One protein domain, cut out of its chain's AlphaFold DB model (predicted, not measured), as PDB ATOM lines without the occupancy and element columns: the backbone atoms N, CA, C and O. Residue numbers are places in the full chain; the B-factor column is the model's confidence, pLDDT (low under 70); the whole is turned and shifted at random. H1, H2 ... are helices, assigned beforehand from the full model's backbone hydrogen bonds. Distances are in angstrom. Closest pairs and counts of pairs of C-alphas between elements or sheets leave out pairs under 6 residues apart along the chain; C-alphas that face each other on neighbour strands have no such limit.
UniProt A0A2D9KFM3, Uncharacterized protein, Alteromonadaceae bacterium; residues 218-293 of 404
ATOM      1  N   SER A 218     -28.770  33.660  -6.417       70.38
ATOM      2  CA  SER A 218     -28.132  34.563  -7.360       70.38
ATOM      3  C   SER A 218     -26.776  34.973  -6.791       70.38
ATOM      4  O   SER A 218     -26.662  35.294  -5.601       70.38
ATOM      5  N   PRO A 219     -25.735  34.983  -7.629       79.88
ATOM      6  CA  PRO A 219     -24.398  35.357  -7.194       79.88
ATOM      7  C   PRO A 219     -24.340  36.716  -6.491       79.88
ATOM      8  O   PRO A 219     -23.650  36.880  -5.483       79.88
ATOM      9  N   LEU A 220     -25.141  37.671  -6.969       72.44
ATOM     10  CA  LEU A 220     -25.213  39.019  -6.421       72.44
ATOM     11  C   LEU A 220     -25.845  39.054  -5.017       72.44
ATOM     12  O   LEU A 220     -25.320  39.737  -4.138       72.44
ATOM     13  N   ALA A 221     -26.921  38.296  -4.768       70.56
ATOM     14  CA  ALA A 221     -27.538  38.210  -3.441       70.56
ATOM     15  C   ALA A 221     -26.557  37.640  -2.407       70.56
ATOM     16  O   ALA A 221     -26.353  38.230  -1.343       70.56
ATOM     17  N   LEU A 222     -25.886  36.534  -2.747       78.19
ATOM     18  CA  LEU A 222     -24.881  35.910  -1.884       78.19
ATOM     19  C   LEU A 222     -23.695  36.844  -1.621       78.19
ATOM     20  O   LEU A 222     -23.188  36.907  -0.499       78.19
ATOM     21  N   TYR A 223     -23.287  37.620  -2.626       82.00
ATOM     22  CA  TYR A 223     -22.242  38.628  -2.484       82.00
ATOM     23  C   TYR A 223     -22.629  39.750  -1.519       82.00
ATOM     24  O   TYR A 223     -21.817  40.144  -0.679       82.00
ATOM     25  N   TYR A 224     -23.862  40.254  -1.585       72.50
ATOM     26  CA  TYR A 224     -24.335  41.254  -0.628       72.50
ATOM     27  C   TYR A 224     -24.415  40.694   0.794       72.50
ATOM     28  O   TYR A 224     -23.971  41.360   1.728       72.50
ATOM     29  N   ILE A 225     -24.895  39.456   0.957       73.50
ATOM     30  CA  ILE A 225     -24.926  38.758   2.253       73.50
ATOM     31  C   ILE A 225     -23.518  38.626   2.838       73.50
ATOM     32  O   ILE A 225     -23.299  38.883   4.021       73.50
ATOM     33  N   TYR A 226     -22.548  38.241   2.015       79.12
ATOM     34  CA  TYR A 226     -21.158  38.128   2.439       79.12
ATOM     35  C   TYR A 226     -20.599  39.468   2.936       79.12
ATOM     36  O   TYR A 226     -19.961  39.511   3.987       79.12
ATOM     37  N   ASN A 227     -20.853  40.564   2.212       74.12
ATOM     38  CA  ASN A 227     -20.297  41.880   2.542       74.12
ATOM     39  C   ASN A 227     -21.055  42.609   3.665       74.12
ATOM     40  O   ASN A 227     -20.511  43.548   4.244       74.12
ATOM     41  N   SER A 228     -22.286  42.202   3.991       66.75
ATOM     42  CA  SER A 228     -23.051  42.772   5.108       66.75
ATOM     43  C   SER A 228     -22.673  42.169   6.467       66.75
ATOM     44  O   SER A 228     -22.930  42.783   7.504       66.75
ATOM     45  N   LYS A 229     -22.026  40.994   6.496       63.44
ATOM     46  CA  LYS A 229     -21.584  40.359   7.744       63.44
ATOM     47  C   LYS A 229     -20.374  41.081   8.349       63.44
ATOM     48  O   LYS A 229     -19.254  41.032   7.843       63.44
ATOM     49  N   THR A 230     -20.569  41.680   9.520       49.00
ATOM     50  CA  THR A 230     -19.496  42.236  10.354       49.00
ATOM     51  C   THR A 230     -18.772  41.118  11.123       49.00
ATOM     52  O   THR A 230     -19.057  40.897  12.288       49.00
ATOM     53  N   HIS A 231     -17.864  40.400  10.449       43.88
ATOM     54  CA  HIS A 231     -16.780  39.549  10.992       43.88
ATOM     55  C   HIS A 231     -17.107  38.521  12.107       43.88
ATOM     56  O   HIS A 231     -17.255  38.882  13.266       43.88
ATOM     57  N   SER A 232     -17.006  37.222  11.789       46.53
ATOM     58  CA  SER A 232     -15.961  36.277  12.258       46.53
ATOM     59  C   SER A 232     -16.444  34.840  11.997       46.53
ATOM     60  O   SER A 232     -17.369  34.386  12.661       46.53
ATOM     61  N   ARG A 233     -15.803  34.149  11.040       53.88
ATOM     62  CA  ARG A 233     -16.255  32.907  10.372       53.88
ATOM     63  C   ARG A 233     -17.536  33.066   9.547       53.88
ATOM     64  O   ARG A 233     -18.480  33.742   9.933       53.88
ATOM     65  N   TYR A 234     -17.524  32.454   8.370       60.62
ATOM     66  CA  TYR A 234     -18.718  32.300   7.557       60.62
ATOM     67  C   TYR A 234     -19.409  31.012   7.972       60.62
ATOM     68  O   TYR A 234     -18.766  29.970   8.078       60.62
ATOM     69  N   ASP A 235     -20.703  31.104   8.239       67.31
ATOM     70  CA  ASP A 235     -21.484  29.960   8.686       67.31
ATOM     71  C   ASP A 235     -21.677  28.978   7.512       67.31
ATOM     72  O   ASP A 235     -21.900  29.407   6.375       67.31
ATOM     73  N   GLU A 236     -21.652  27.672   7.799       72.81
ATOM     74  CA  GLU A 236     -21.866  26.567   6.842       72.81
ATOM     75  C   GLU A 236     -23.029  26.799   5.843       72.81
ATOM     76  O   GLU A 236     -22.876  26.465   4.664       72.81
ATOM     77  N   PRO A 237     -24.160  27.440   6.224       71.12
ATOM     78  CA  PRO A 237     -25.230  27.773   5.284       71.12
ATOM     79  C   PRO A 237     -24.806  28.650   4.097       71.12
ATOM     80  O   PRO A 237     -25.233  28.391   2.974       71.12
ATOM     81  N   LEU A 238     -23.955  29.667   4.299       76.00
ATOM     82  CA  LEU A 238     -23.516  30.542   3.201       76.00
ATOM     83  C   LEU A 238     -22.590  29.788   2.241       76.00
ATOM     84  O   LEU A 238     -22.697  29.940   1.025       76.00
ATOM     85  N   ILE A 239     -21.719  28.935   2.784       79.00
ATOM     86  CA  ILE A 239     -20.823  28.087   1.993       79.00
ATOM     87  C   ILE A 239     -21.646  27.127   1.127       79.00
ATOM     88  O   ILE A 239     -21.415  27.024  -0.079       79.00
ATOM     89  N   ASN A 240     -22.654  26.470   1.706       73.69
ATOM     90  CA  ASN A 240     -23.546  25.579   0.965       73.69
ATOM     91  C   ASN A 240     -24.368  26.322  -0.096       73.69
ATOM     92  O   ASN A 240     -24.506  25.824  -1.215       73.69
ATOM     93  N   ALA A 241     -24.836  27.536   0.203       74.88
ATOM     94  CA  ALA A 241     -25.539  28.363  -0.770       74.88
ATOM     95  C   ALA A 241     -24.648  28.740  -1.966       74.88
ATOM     96  O   ALA A 241     -25.085  28.629  -3.111       74.88
ATOM     97  N   VAL A 242     -23.380  29.095  -1.728       81.50
ATOM     98  CA  VAL A 242     -22.402  29.358  -2.799       81.50
ATOM     99  C   VAL A 242     -22.107  28.095  -3.608       81.50
ATOM    100  O   VAL A 242     -22.151  28.141  -4.837       81.50
ATOM    101  N   ARG A 243     -21.888  26.943  -2.955       81.31
ATOM    102  CA  ARG A 243     -21.685  25.647  -3.637       81.31
ATOM    103  C   ARG A 243     -22.856  25.298  -4.556       81.31
ATOM    104  O   ARG A 243     -22.641  24.813  -5.664       81.31
ATOM    105  N   LYS A 244     -24.090  25.544  -4.111       72.75
ATOM    106  CA  LYS A 244     -25.291  25.299  -4.913       72.75
ATOM    107  C   LYS A 244     -25.424  26.300  -6.055       72.75
ATOM    108  O   LYS A 244     -25.625  25.885  -7.193       72.75
ATOM    109  N   SER A 245     -25.233  27.587  -5.775       77.38
ATOM    110  CA  SER A 245     -25.262  28.648  -6.783       77.38
ATOM    111  C   SER A 245     -24.284  28.377  -7.932       77.38
ATOM    112  O   SER A 245     -24.653  28.501  -9.097       77.38
ATOM    113  N   LYS A 246     -23.084  27.857  -7.642       81.75
ATOM    114  CA  LYS A 246     -22.093  27.479  -8.666       81.75
ATOM    115  C   LYS A 246     -22.564  26.403  -9.644       81.75
ATOM    116  O   LYS A 246     -22.082  26.368 -10.771       81.75
ATOM    117  N   LYS A 247     -23.486  25.522  -9.238       75.81
ATOM    118  CA  LYS A 247     -24.075  24.525 -10.148       75.81
ATOM    119  C   LYS A 247     -24.976  25.181 -11.201       75.81
ATOM    120  O   LYS A 247     -25.187  24.594 -12.255       75.81
ATOM    121  N   MET A 248     -25.501  26.372 -10.907       68.12
ATOM    122  CA  MET A 248     -26.445  27.115 -11.748       68.12
ATOM    123  C   MET A 248     -25.760  28.241 -12.536       68.12
ATOM    124  O   MET A 248     -26.115  28.494 -13.682       68.12
ATOM    125  N   PHE A 249     -24.769  28.902 -11.931       75.81
ATOM    126  CA  PHE A 249     -24.059  30.055 -12.488       75.81
ATOM    127  C   PHE A 249     -22.562  29.747 -12.584       75.81
ATOM    128  O   PHE A 249     -21.753  30.160 -11.751       75.81
ATOM    129  N   LEU A 250     -22.194  28.957 -13.593       75.25
ATOM    130  CA  LEU A 250     -20.797  28.616 -13.851       75.25
ATOM    131  C   LEU A 250     -19.996  29.883 -14.182       75.25
ATOM    132  O   LEU A 250     -20.428  30.693 -14.995       75.25
ATOM    133  N   ASP A 251     -18.818  30.020 -13.567       80.88
ATOM    134  CA  ASP A 251     -17.872  31.122 -13.792       80.88
ATOM    135  C   ASP A 251     -18.389  32.540 -13.489       80.88
ATOM    136  O   ASP A 251     -17.811  33.521 -13.955       80.88
ATOM    137  N   ASP A 252     -19.429  32.674 -12.663       90.69
ATOM    138  CA  ASP A 252     -19.884  33.992 -12.230       90.69
ATOM    139  C   ASP A 252     -18.832  34.696 -11.338       90.69
ATOM    140  O   ASP A 252     -18.341  34.100 -10.368       90.69
ATOM    141  N   PRO A 253     -18.494  35.970 -11.613       91.88
ATOM    142  CA  PRO A 253     -17.437  36.691 -10.906       91.88
ATOM    143  C   PRO A 253     -17.685  36.848  -9.399       91.88
ATOM    144  O   PRO A 253     -16.740  36.801  -8.608       91.88
ATOM    145  N   TYR A 254     -18.942  36.981  -8.973       91.19
ATOM    146  CA  TYR A 254     -19.292  37.074  -7.560       91.19
ATOM    147  C   TYR A 254     -19.127  35.729  -6.856       91.19
ATOM    148  O   TYR A 254     -18.641  35.700  -5.727       91.19
ATOM    149  N   LEU A 255     -19.454  34.611  -7.511       91.19
ATOM    150  CA  LEU A 255     -19.216  33.281  -6.936       91.19
ATOM    151  C   LEU A 255     -17.733  32.937  -6.852       91.19
ATOM    152  O   LEU A 255     -17.319  32.372  -5.843       91.19
ATOM    153  N   LEU A 256     -16.940  33.307  -7.861       93.31
ATOM    154  CA  LEU A 256     -15.481  33.151  -7.833       93.31
ATOM    155  C   LEU A 256     -14.873  33.925  -6.656       93.31
ATOM    156  O   LEU A 256     -14.069  33.386  -5.896       93.31
ATOM    157  N   PHE A 257     -15.310  35.172  -6.460       93.56
ATOM    158  CA  PHE A 257     -14.908  35.980  -5.312       93.56
ATOM    159  C   PHE A 257     -15.325  35.349  -3.978       93.56
ATOM    160  O   PHE A 257     -14.522  35.288  -3.045       93.56
ATOM    161  N   LEU A 258     -16.574  34.891  -3.867       90.88
ATOM    162  CA  LEU A 258     -17.087  34.281  -2.645       90.88
ATOM    163  C   LEU A 258     -16.327  33.005  -2.305       90.88
ATOM    164  O   LEU A 258     -15.882  32.849  -1.177       90.88
ATOM    165  N   GLU A 259     -16.119  32.121  -3.272       89.50
ATOM    166  CA  GLU A 259     -15.366  30.887  -3.074       89.50
ATOM    167  C   GLU A 259     -13.947  31.153  -2.570       89.50
ATOM    168  O   GLU A 259     -13.542  30.553  -1.574       89.50
ATOM    169  N   ALA A 260     -13.242  32.107  -3.189       89.94
ATOM    170  CA  ALA A 260     -11.897  32.495  -2.783       89.94
ATOM    171  C   ALA A 260     -11.835  32.962  -1.319       89.94
ATOM    172  O   ALA A 260     -10.873  32.687  -0.608       89.94
ATOM    173  N   ASN A 261     -12.871  33.659  -0.845       87.75
ATOM    174  CA  ASN A 261     -12.876  34.219   0.502       87.75
ATOM    175  C   ASN A 261     -13.521  33.313   1.567       87.75
ATOM    176  O   ASN A 261     -13.214  33.478   2.750       87.75
ATOM    177  N   LEU A 262     -14.410  32.397   1.174       84.81
ATOM    178  CA  LEU A 262     -15.145  31.498   2.071       84.81
ATOM    179  C   LEU A 262     -14.377  30.206   2.367       84.81
ATOM    180  O   LEU A 262     -14.350  29.771   3.516       84.81
ATOM    181  N   ASN A 263     -13.735  29.607   1.359       72.25
ATOM    182  CA  ASN A 263     -13.006  28.343   1.482       72.25
ATOM    183  C   ASN A 263     -11.505  28.601   1.679       72.25
ATOM    184  O   ASN A 263     -10.686  28.210   0.852       72.25
ATOM    185  N   ARG A 264     -11.125  29.267   2.776       65.19
ATOM    186  CA  ARG A 264      -9.708  29.561   3.099       65.19
ATOM    187  C   ARG A 264      -8.921  28.349   3.618       65.19
ATOM    188  O   ARG A 264      -7.959  28.521   4.366       65.19
ATOM    189  N   ASP A 265      -9.322  27.144   3.238       54.44
ATOM    190  CA  ASP A 265      -8.635  25.926   3.635       54.44
ATOM    191  C   ASP A 265      -7.562  25.564   2.586       54.44
ATOM    192  O   ASP A 265      -7.832  25.210   1.441       54.44
ATOM    193  N   GLU A 266      -6.317  25.711   3.041       54.34
ATOM    194  CA  GLU A 266      -5.068  25.056   2.619       54.34
ATOM    195  C   GLU A 266      -4.298  25.534   1.363       54.34
ATOM    196  O   GLU A 266      -3.067  25.456   1.403       54.34
ATOM    197  N   GLU A 267      -4.893  26.136   0.320       72.12
ATOM    198  CA  GLU A 267      -4.123  26.530  -0.892       72.12
ATOM    199  C   GLU A 267      -4.258  28.005  -1.328       72.12
ATOM    200  O   GLU A 267      -5.081  28.371  -2.167       72.12
ATOM    201  N   VAL A 268      -3.338  28.860  -0.860       70.19
ATOM    202  CA  VAL A 268      -3.267  30.303  -1.207       70.19
ATOM    203  C   VAL A 268      -3.181  30.563  -2.725       70.19
ATOM    204  O   VAL A 268      -3.643  31.589  -3.223       70.19
ATOM    205  N   TYR A 269      -2.608  29.635  -3.500       80.38
ATOM    206  CA  TYR A 269      -2.544  29.766  -4.961       80.38
ATOM    207  C   TYR A 269      -3.903  29.558  -5.642       80.38
ATOM    208  O   TYR A 269      -4.142  30.163  -6.686       80.38
ATOM    209  N   HIS A 270      -4.798  28.761  -5.055       86.12
ATOM    210  CA  HIS A 270      -6.155  28.587  -5.566       86.12
ATOM    211  C   HIS A 270      -6.972  29.875  -5.394       86.12
ATOM    212  O   HIS A 270      -7.572  30.356  -6.356       86.12
ATOM    213  N   GLU A 271      -6.896  30.494  -4.209       89.75
ATOM    214  CA  GLU A 271      -7.505  31.802  -3.917       89.75
ATOM    215  C   GLU A 271      -7.068  32.864  -4.938       89.75
ATOM    216  O   GLU A 271      -7.903  33.554  -5.526       89.75
ATOM    217  N   LEU A 272      -5.757  32.958  -5.196       91.94
ATOM    218  CA  LEU A 272      -5.202  33.914  -6.152       91.94
ATOM    219  C   LEU A 272      -5.786  33.728  -7.562       91.94
ATOM    220  O   LEU A 272      -6.141  34.713  -8.207       91.94
ATOM    221  N   VAL A 273      -5.888  32.486  -8.048       92.25
ATOM    222  CA  VAL A 273      -6.423  32.194  -9.389       92.25
ATOM    223  C   VAL A 273      -7.893  32.600  -9.498       92.25
ATOM    224  O   VAL A 273      -8.277  33.239 -10.479       92.25
ATOM    225  N   LEU A 274      -8.705  32.281  -8.486       93.38
ATOM    226  CA  LEU A 274     -10.122  32.649  -8.459       93.38
ATOM    227  C   LEU A 274     -10.315  34.171  -8.456       93.38
ATOM    228  O   LEU A 274     -11.120  34.690  -9.229       93.38
ATOM    229  N   LEU A 275      -9.546  34.895  -7.636       94.94
ATOM    230  CA  LEU A 275      -9.630  36.356  -7.551       94.94
ATOM    231  C   LEU A 275      -9.135  37.050  -8.821       94.94
ATOM    232  O   LEU A 275      -9.735  38.041  -9.234       94.94
ATOM    233  N   LEU A 276      -8.087  36.530  -9.470       95.31
ATOM    234  CA  LEU A 276      -7.637  37.045 -10.766       95.31
ATOM    235  C   LEU A 276      -8.737  36.918 -11.822       95.31
ATOM    236  O   LEU A 276      -9.022  37.896 -12.508       95.31
ATOM    237  N   LYS A 277      -9.402  35.758 -11.901       95.38
ATOM    238  CA  LYS A 277     -10.519  35.543 -12.833       95.38
ATOM    239  C   LYS A 277     -11.720  36.440 -12.504       95.38
ATOM    240  O   LYS A 277     -12.319  37.013 -13.407       95.38
ATOM    241  N   ALA A 278     -12.050  36.617 -11.223       95.50
ATOM    242  CA  ALA A 278     -13.124  37.520 -10.804       95.50
ATOM    243  C   ALA A 278     -12.842  38.983 -11.200       95.50
ATOM    244  O   ALA A 278     -13.739  39.669 -11.684       95.50
ATOM    245  N   VAL A 279     -11.601  39.456 -11.032       95.88
ATOM    246  CA  VAL A 279     -11.178  40.807 -11.445       95.88
ATOM    247  C   VAL A 279     -11.118  40.950 -12.966       95.88
ATOM    248  O   VAL A 279     -11.449  42.012 -13.475       95.88
ATOM    249  N   GLU A 280     -10.732  39.910 -13.707       94.56
ATOM    250  CA  GLU A 280     -10.766  39.928 -15.176       94.56
ATOM    251  C   GLU A 280     -12.190  40.155 -15.707       94.56
ATOM    252  O   GLU A 280     -12.394  40.951 -16.622       94.56
ATOM    253  N   LEU A 281     -13.172  39.485 -15.099       92.69
ATOM    254  CA  LEU A 281     -14.584  39.600 -15.463       92.69
ATOM    255  C   LEU A 281     -15.212  40.920 -14.985       92.69
ATOM    256  O   LEU A 281     -16.031  41.496 -15.695       92.69
ATOM    257  N   GLU A 282     -14.823  41.414 -13.806       91.62
ATOM    258  CA  GLU A 282     -15.367  42.631 -13.185       91.62
ATOM    259  C   GLU A 282     -14.246  43.564 -12.675       91.62
ATOM    260  O   GLU A 282     -14.052  43.740 -11.461       91.62
ATOM    261  N   PRO A 283     -13.506  44.225 -13.585       90.62
ATOM    262  CA  PRO A 283     -12.278  44.956 -13.252       90.62
ATOM    263  C   PRO A 283     -12.509  46.228 -12.435       90.62
ATOM    264  O   PRO A 283     -11.571  46.782 -11.871       90.62
ATOM    265  N   SER A 284     -13.754  46.706 -12.359       87.69
ATOM    266  CA  SER A 284     -14.128  47.894 -11.582       87.69
ATOM    267  C   SER A 284     -14.685  47.562 -10.189       87.69
ATOM    268  O   SER A 284     -15.062  48.468  -9.436       87.69
ATOM    269  N   ASN A 285     -14.751  46.283  -9.803       89.25
ATOM    270  CA  ASN A 285     -15.275  45.900  -8.497       89.25
ATOM    271  C   ASN A 285     -14.237  46.150  -7.389       89.25
ATOM    272  O   ASN A 285     -13.195  45.500  -7.300       89.25
ATOM    273  N   THR A 286     -14.547  47.095  -6.496       90.94
ATOM    274  CA  THR A 286     -13.630  47.526  -5.428       90.94
ATOM    275  C   THR A 286     -13.303  46.405  -4.441       90.94
ATOM    276  O   THR A 286     -12.154  46.297  -4.020       90.94
ATOM    277  N   ASN A 287     -14.277  45.560  -4.087       90.00
ATOM    278  CA  ASN A 287     -14.051  44.478  -3.127       90.00
ATOM    279  C   ASN A 287     -13.181  43.372  -3.735       90.00
ATOM    280  O   ASN A 287     -12.328  42.829  -3.040       90.00
ATOM    281  N   PHE A 288     -13.336  43.084  -5.032       94.75
ATOM    282  CA  PHE A 288     -12.523  42.073  -5.715       94.75
ATOM    283  C   PHE A 288     -11.060  42.504  -5.779       94.75
ATOM    284  O   PHE A 288     -10.178  41.763  -5.354       94.75
ATOM    285  N   LEU A 289     -10.813  43.738  -6.232       95.88
ATOM    286  CA  LEU A 289      -9.472  44.322  -6.279       95.88
ATOM    287  C   LEU A 289      -8.830  44.397  -4.895       95.88
ATOM    288  O   LEU A 289      -7.630  44.150  -4.756       95.88
ATOM    289  N   PHE A 290      -9.611  44.732  -3.866       94.12
ATOM    290  CA  PHE A 290      -9.107  44.809  -2.501       94.12
ATOM    291  C   PHE A 290      -8.724  43.426  -1.961       94.12
ATOM    292  O   PHE A 290      -7.586  43.264  -1.526       94.12
ATOM    293  N   SER A 291      -9.607  42.422  -2.058       93.94
ATOM    294  CA  SER A 291      -9.284  41.044  -1.653       93.94
ATOM    295  C   SER A 291      -8.082  40.499  -2.419       93.94
ATOM    296  O   SER A 291      -7.155  40.004  -1.792       93.94
ATOM    297  N   LEU A 292      -8.028  40.679  -3.744       96.00
ATOM    298  CA  LEU A 292      -6.872  40.279  -4.553       96.00
ATOM    299  C   LEU A 292      -5.582  40.945  -4.062       96.00
ATOM    300  O   LEU A 292      -4.535  40.305  -3.979       96.00
ATOM    301  N   SER A 293      -5.650  42.226  -3.702       96.12
ATOM    302  CA  SER A 293      -4.496  42.939  -3.165       96.12
ATOM    303  C   SER A 293      -4.065  42.405  -1.794       96.12
ATOM    304  O   SER A 293      -2.869  42.317  -1.547       96.12
TER     305      SER A 293
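AT A GLANCE: This is residues 218 to 293 of the 404 residues of an uncharacterized protein of Alteromonadaceae bacterium (UniProt A0A2D9KFM3). A rounded, compact body of five helices has H3 in its middle, with the hairpin H1 and H2 packed on one side of it and the hairpin H4 and H5 on the other, where H4 packs along H3. The 76 printed residues hold five named helices, H1 to H5 in chain order, and no named strand; the class is all helix. The radius of gyration of the C-alphas is 11.4 A, and the spans are 27 by 25 by 23 A.

HOW THE PARTS SIT: Start with H1, residues 219 to 228, which touches H2, residues 236 to 248, at a shallow tilt of 22 degrees, opposite ways; the closest C-alphas, of Pro 219 and Ser 245, are 6.8 A apart. Next comes H3, residues 253 to 262, the hub; it completes an up and down bundle with H1 and H2, each helix running against the one before. Its closest C-alphas to H1 are Tyr 254 and Pro 219, 5.4 A, and to H2 Leu 255 and Val 242, 6.5 A. H4, residues 268 to 281, touches H3 opposite ways at 21 degrees, a shallow tilt, with C-alphas 253 and 278 closest at 4.4 A. H5, residues 286 to 293, touches H4 at a tilt of 35.1 degrees, only just steep; C-alphas 275 and 292 are closest at 5.7 A. H1 and H2 are apart from H4 and H5. Every O i to N i+4 pair is within hydrogen-bond range in H1, H3, H4 and H5, and 7 of 9 in H2.

IN THESE COORDINATES: Find C-alpha 219 at (-24.398, 35.357, -7.194); H1 runs 14.4 A from there. H2 spans 19.2 A, H3 14.2 A, H4 20.4 A and H5 10.5 A, ending at C-alpha 293, (-4.496, 42.939, -3.165).

THE WHOLE: The C-alphas farthest apart, of Glu 236 and Ser 284, are 29.2 A apart. The printed part has no cut and no long link. Look for pLDDT under 70 at residues 228 to 235, 248 and 264 to 266.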